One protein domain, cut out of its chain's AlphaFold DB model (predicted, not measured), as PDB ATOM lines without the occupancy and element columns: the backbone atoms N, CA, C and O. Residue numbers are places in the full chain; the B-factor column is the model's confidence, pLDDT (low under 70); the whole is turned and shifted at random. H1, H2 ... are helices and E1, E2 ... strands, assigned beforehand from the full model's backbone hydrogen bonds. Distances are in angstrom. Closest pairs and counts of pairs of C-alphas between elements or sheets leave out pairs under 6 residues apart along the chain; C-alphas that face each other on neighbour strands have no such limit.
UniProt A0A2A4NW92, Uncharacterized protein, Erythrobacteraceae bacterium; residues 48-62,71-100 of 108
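This is residues 48 to 62 and 71 to 100 of the 108 residues of an uncharacterized protein of Erythrobacteraceae bacterium (UniProt A0A2A4NW92). Two short strands, E1 and E2, pair as a small antiparallel ribbon, and one long helix, H1, runs off from an end of it, so that ribbon and helix make an L. Residues 82 to 100, of which 82 to 99 belong to H1, stand free and stick out as a long arm. The printed part has 45 residues, with the named elements in the order E1, E2, H1, and its class is mixed, helices and strands. It is only just loose, close to extended, with a radius of gyration of the C-alphas of 13.5 A, and its flat outline spans 42 by 23 by 11 A.

E1 is residues 55 to 59, 13.3 A from first to last C-alpha, and begins with C-alpha 55 at (144.536, 95.315, 143.318). E2 is residues 72 to 76, 13.4 A long, and ends with C-alpha 76 at (146.639, 96.762, 139.904). H1 is residues 77 to 99, 32.7 A long, and ends with C-alpha 99 at (180.457, 104.081, 136.583).

E1 and E2 are antiparallel neighbours, with 152 degrees between their N-to-C directions. The C-alphas of Cys 57 and Cys 74 face each other at 3.9 A. N 56 and O 75 are within hydrogen-bond range at 2.8 A, and N 73 and O 58 at 2.8 A. A tight link, with 0 residues between, joins E2 to H1. The closest C-alphas of E1 and H1 are those of Ile 55 and Asn 77, 6.2 A apart, while their centres are 18.8 A apart. In H1 every O i to N i+4 pair is within hydrogen-bond range.

The C-alphas farthest apart are those of Ala 48 and Thr 100, 42.3 A. Residues 63 to 70 are not printed, and C-alphas 62 and 71 are 7.1 A apart across this cut, which lies in the link from E1 to E2. The mean pLDDT of the printed part is 80.3; residues 48 to 50 and 99 to 100 are under 70.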
ATOM      1  N   ALA A  48     146.415  85.192 144.257       51.84
ATOM      2  CA  ALA A  48     145.735  86.206 143.451       51.84
ATOM      3  C   ALA A  48     146.653  87.355 142.988       51.84
ATOM      4  O   ALA A  48     146.351  88.028 142.008       51.84
ATOM      5  N   ALA A  49     147.809  87.569 143.624       55.59
ATOM      6  CA  ALA A  49     148.834  88.520 143.195       55.59
ATOM      7  C   ALA A  49     149.590  88.064 141.931       55.59
ATOM      8  O   ALA A  49     150.599  88.663 141.562       55.59
ATOM      9  N   LYS A  50     149.136  87.003 141.253       60.09
ATOM     10  CA  LYS A  50     149.579  86.624 139.904       60.09
ATOM     11  C   LYS A  50     148.658  87.159 138.810       60.09
ATOM     12  O   LYS A  50     149.112  87.334 137.681       60.09
ATOM     13  N   ASP A  51     147.409  87.470 139.142       70.62
ATOM     14  CA  ASP A  51     146.457  88.045 138.202       70.62
ATOM     15  C   ASP A  51     146.762  89.525 137.957       70.62
ATOM     16  O   ASP A  51     147.047  90.300 138.876       70.62
ATOM     17  N   ALA A  52     146.714  89.925 136.687       71.19
ATOM     18  CA  ALA A  52     147.053  91.277 136.248       71.19
ATOM     19  C   ALA A  52     146.077  92.340 136.789       71.19
ATOM     20  O   ALA A  52     146.484  93.478 137.034       71.19
ATOM     21  N   ALA A  53     144.814  91.954 136.996       75.81
ATOM     22  CA  ALA A  53     143.731  92.819 137.461       75.81
ATOM     23  C   ALA A  53     143.636  92.931 138.996       75.81
ATOM     24  O   ALA A  53     142.911  93.783 139.505       75.81
ATOM     25  N   THR A  54     144.377  92.112 139.746       78.00
ATOM     26  CA  THR A  54     144.356  92.138 141.214       78.00
ATOM     27  C   THR A  54     144.890  93.460 141.741       78.00
ATOM     28  O   THR A  54     145.982  93.894 141.364       78.00
ATOM     29  N   ILE A  55     144.133  94.085 142.643       82.69
ATOM     30  CA  ILE A  55     144.536  95.315 143.318       82.69
ATOM     31  C   ILE A  55     145.424  94.949 144.504       82.69
ATOM     32  O   ILE A  55     144.992  94.277 145.437       82.69
ATOM     33  N   VAL A  56     146.664  95.430 144.472       83.44
ATOM     34  CA  VAL A  56     147.649  95.240 145.537       83.44
ATOM     35  C   VAL A  56     147.969  96.595 146.159       83.44
ATOM     36  O   VAL A  56     148.352  97.549 145.471       83.44
ATOM     37  N   CYS A  57     147.818  96.686 147.476       88.25
ATOM     38  CA  CYS A  57     148.129  97.878 148.255       88.25
ATOM     39  C   CYS A  57     149.525  97.769 148.867       88.25
ATOM     40  O   CYS A  57     149.721  97.013 149.811       88.25
ATOM     41  N   LYS A  58     150.484  98.562 148.381       83.94
ATOM     42  CA  LYS A  58     151.860  98.585 148.903       83.94
ATOM     43  C   LYS A  58     152.156  99.890 149.622       83.94
ATOM     44  O   LYS A  58     151.639 100.954 149.266       83.94
ATOM     45  N   ARG A  59     153.025  99.834 150.629       84.25
ATOM     46  CA  ARG A  59     153.525 101.035 151.302       84.25
ATOM     47  C   ARG A  59     154.732 101.577 150.545       84.25
ATOM     48  O   ARG A  59     155.762 100.921 150.465       84.25
ATOM     49  N   GLN A  60     154.600 102.778 149.997       82.44
ATOM     50  CA  GLN A  60     155.700 103.469 149.336       82.44
ATOM     51  C   GLN A  60     156.605 104.124 150.386       82.44
ATOM     52  O   GLN A  60     156.086 104.830 151.265       82.44
ATOM     53  N   PRO A  61     157.933 103.910 150.320       76.69
ATOM     54  CA  PRO A  61     158.858 104.598 151.202       76.69
ATOM     55  C   PRO A  61     158.742 106.111 150.973       76.69
ATOM     56  O   PRO A  61     158.542 106.560 149.839       76.69
ATOM     57  N   PRO A  62     158.798 106.918 152.043       78.81
ATOM     58  CA  PRO A  62     158.784 108.359 151.887       78.81
ATOM     59  C   PRO A  62     160.045 108.805 151.131       78.81
ATOM     60  O   PRO A  62     161.095 108.167 151.265       78.81
ATOM     61  N   LYS A  71     153.368 106.617 152.416       82.69
ATOM     62  CA  LYS A  71     151.968 106.508 151.975       82.69
ATOM     63  C   LYS A  71     151.641 105.094 151.489       82.69
ATOM     64  O   LYS A  71     152.485 104.443 150.874       82.69
ATOM     65  N   ARG A  72     150.413 104.618 151.721       85.31
ATOM     66  CA  ARG A  72     149.910 103.393 151.074       85.31
ATOM     67  C   ARG A  72     149.344 103.742 149.704       85.31
ATOM     68  O   ARG A  72     148.569 104.685 149.589       85.31
ATOM     69  N   VAL A  73     149.729 102.983 148.688       87.19
ATOM     70  CA  VAL A  73     149.239 103.127 147.317       87.19
ATOM     71  C   VAL A  73     148.645 101.791 146.904       87.19
ATOM     72  O   VAL A  73     149.313 100.769 147.009       87.19
ATOM     73  N   CYS A  74     147.394 101.797 146.459       88.56
ATOM     74  CA  CYS A  74     146.734 100.626 145.895       88.56
ATOM     75  C   CYS A  74     146.698 100.777 144.379       88.56
ATOM     76  O   CYS A  74     146.247 101.801 143.871       88.56
ATOM     77  N   LYS A  75     147.216  99.781 143.670       86.25
ATOM     78  CA  LYS A  75     147.259  99.729 142.206       86.25
ATOM     79  C   LYS A  75     147.052  98.290 141.757       86.25
ATOM     80  O   LYS A  75     147.289  97.364 142.533       86.25
ATOM     81  N   THR A  76     146.649  98.098 140.505       88.62
ATOM     82  CA  THR A  76     146.639  96.762 139.904       88.62
ATOM     83  C   THR A  76     148.057  96.201 139.830       88.62
ATOM     84  O   THR A  76     149.044  96.937 139.743       88.62
ATOM     85  N   ASN A  77     148.173  94.882 139.832       83.31
ATOM     86  CA  ASN A  77     149.446  94.196 139.674       83.31
ATOM     87  C   ASN A  77     150.143  94.555 138.348       83.31
ATOM     88  O   ASN A  77     151.350  94.795 138.317       83.31
ATOM     89  N   ALA A  78     149.372  94.704 137.265       83.06
ATOM     90  CA  ALA A  78     149.893  95.192 135.990       83.06
ATOM     91  C   ALA A  78     150.548  96.580 136.122       83.06
ATOM     92  O   ALA A  78     151.669  96.785 135.653       83.06
ATOM     93  N   ALA A  79     149.896  97.512 136.823       83.94
ATOM     94  CA  ALA A  79     150.446  98.842 137.061       83.94
ATOM     95  C   ALA A  79     151.698  98.802 137.955       83.94
ATOM     96  O   ALA A  79     152.655  99.538 137.713       83.94
ATOM     97  N   TRP A  80     151.734  97.911 138.950       86.88
ATOM     98  CA  TRP A  80     152.930  97.693 139.767       86.88
ATOM     99  C   TRP A  80     154.115  97.162 138.964       86.88
ATOM    100  O   TRP A  80     155.248  97.579 139.210       86.88
ATOM    101  N   LYS A  81     153.875  96.263 138.005       86.50
ATOM    102  CA  LYS A  81     154.931  95.705 137.156       86.50
ATOM    103  C   LYS A  81     155.574  96.781 136.281       86.50
ATOM    104  O   LYS A  81     156.797  96.889 136.282       86.50
ATOM    105  N   ILE A  82     154.758  97.606 135.623       87.44
ATOM    106  CA  ILE A  82     155.232  98.714 134.779       87.44
ATOM    107  C   ILE A  82     156.072  99.697 135.608       87.44
ATOM    108  O   ILE A  82     157.168 100.077 135.207       87.44
ATOM    109  N   GLU A  83     155.595 100.071 136.800       83.81
ATOM    110  CA  GLU A  83     156.316 101.004 137.673       83.81
ATOM    111  C   GLU A  83     157.637 100.414 138.188       83.81
ATOM    112  O   GLU A  83     158.646 101.116 138.262       83.81
ATOM    113  N   ARG A  84     157.674  99.107 138.482       85.56
ATOM    114  CA  ARG A  84     158.906  98.410 138.875       85.56
ATOM    115  C   ARG A  84     159.922  98.363 137.737       85.56
ATOM    116  O   ARG A  84     161.109  98.568 137.976       85.56
ATOM    117  N   GLU A  85     159.469  98.089 136.518       86.62
ATOM    118  CA  GLU A  85     160.322  98.075 135.329       86.62
ATOM    119  C   GLU A  85     160.900  99.470 135.064       86.62
ATOM    120  O   GLU A  85     162.121  99.601 134.949       86.62
ATOM    121  N   ALA A  86     160.073 100.518 135.114       85.44
ATOM    122  CA  ALA A  86     160.518 101.906 134.986       85.44
ATOM    123  C   ALA A  86     161.538 102.302 136.070       85.44
ATOM    124  O   ALA A  86     162.589 102.866 135.760       85.44
ATOM    125  N   ALA A  87     161.281 101.948 137.335       82.19
ATOM    126  CA  ALA A  87     162.210 102.209 138.434       82.19
ATOM    127  C   ALA A  87     163.546 101.468 138.253       82.19
ATOM    128  O   ALA A  87     164.611 102.023 138.524       82.19
ATOM    129  N   SER A  88     163.508 100.226 137.761       81.62
ATOM    130  CA  SER A  88     164.719  99.443 137.498       81.62
ATOM    131  C   SER A  88     165.542  99.991 136.327       81.62
ATOM    132  O   SER A  88     166.770  99.993 136.401       81.62
ATOM    133  N   ALA A  89     164.887 100.500 135.279       88.19
ATOM    134  CA  ALA A  89     165.551 101.141 134.151       88.19
ATOM    135  C   ALA A  89     166.256 102.433 134.590       88.19
ATOM    136  O   ALA A  89     167.437 102.612 134.303       88.19
ATOM    137  N   ALA A  90     165.578 103.270 135.382       80.94
ATOM    138  CA  ALA A  90     166.171 104.477 135.954       80.94
ATOM    139  C   ALA A  90     167.356 104.164 136.886       80.94
ATOM    140  O   ALA A  90     168.371 104.861 136.865       80.94
ATOM    141  N   ALA A  91     167.264 103.094 137.685       81.81
ATOM    142  CA  ALA A  91     168.364 102.657 138.539       81.81
ATOM    143  C   ALA A  91     169.586 102.201 137.723       81.81
ATOM    144  O   ALA A  91     170.709 102.555 138.080       81.81
ATOM    145  N   ARG A  92     169.378 101.460 136.625       84.38
ATOM    146  CA  ARG A  92     170.455 101.053 135.707       84.38
ATOM    147  C   ARG A  92     171.108 102.247 135.024       84.38
ATOM    148  O   ARG A  92     172.318 102.387 135.115       84.38
ATOM    149  N   GLU A  93     170.314 103.160 134.469       85.94
ATOM    150  CA  GLU A  93     170.832 104.392 133.862       85.94
ATOM    151  C   GLU A  93     171.694 105.194 134.852       85.94
ATOM    152  O   GLU A  93     172.765 105.695 134.504       85.94
ATOM    153  N   ASN A  94     171.259 105.294 136.112       82.50
ATOM    154  CA  ASN A  94     172.037 105.963 137.149       82.50
ATOM    155  C   ASN A  94     173.351 105.227 137.476       82.50
ATOM    156  O   ASN A  94     174.371 105.876 137.718       82.50
ATOM    157  N   GLN A  95     173.353 103.890 137.469       84.12
ATOM    158  CA  GLN A  95     174.573 103.091 137.634       84.12
ATOM    159  C   GLN A  95     175.543 103.297 136.466       84.12
ATOM    160  O   GLN A  95     176.723 103.548 136.709       84.12
ATOM    161  N   ASP A  96     175.050 103.283 135.227       83.94
ATOM    162  CA  ASP A  96     175.860 103.500 134.023       83.94
ATOM    163  C   ASP A  96     176.509 104.896 134.036       83.94
ATOM    164  O   ASP A  96     177.715 105.050 133.801       83.94
ATOM    165  N   ARG A  97     175.742 105.931 134.408       76.81
ATOM    166  CA  ARG A  97     176.277 107.293 134.584       76.81
ATOM    167  C   ARG A  97     177.318 107.377 135.698       76.81
ATOM    168  O   ARG A  97     178.330 108.054 135.526       76.81
ATOM    169  N   SER A  98     177.094 106.694 136.817       76.00
ATOM    170  CA  SER A  98     178.006 106.727 137.967       76.00
ATOM    171  C   SER A  98     179.314 105.969 137.702       76.00
ATOM    172  O   SER A  98     180.374 106.405 138.142       76.00
ATOM    173  N   GLY A  99     179.271 104.871 136.938       67.38
ATOM    174  CA  GLY A  99     180.457 104.081 136.583       67.38
ATOM    175  C   GLY A  99     181.400 104.781 135.598       67.38
ATOM    176  O   GLY A  99     182.613 104.589 135.650       67.38
ATOM    177  N   THR A 100     180.868 105.657 134.743       61.59
ATOM    178  CA  THR A 100     181.648 106.349 133.699       61.59
ATOM    179  C   THR A 100     182.472 107.534 134.243       61.59
ATOM    180  O   THR A 100     183.333 108.072 133.550       61.59
TER     181      THR A 100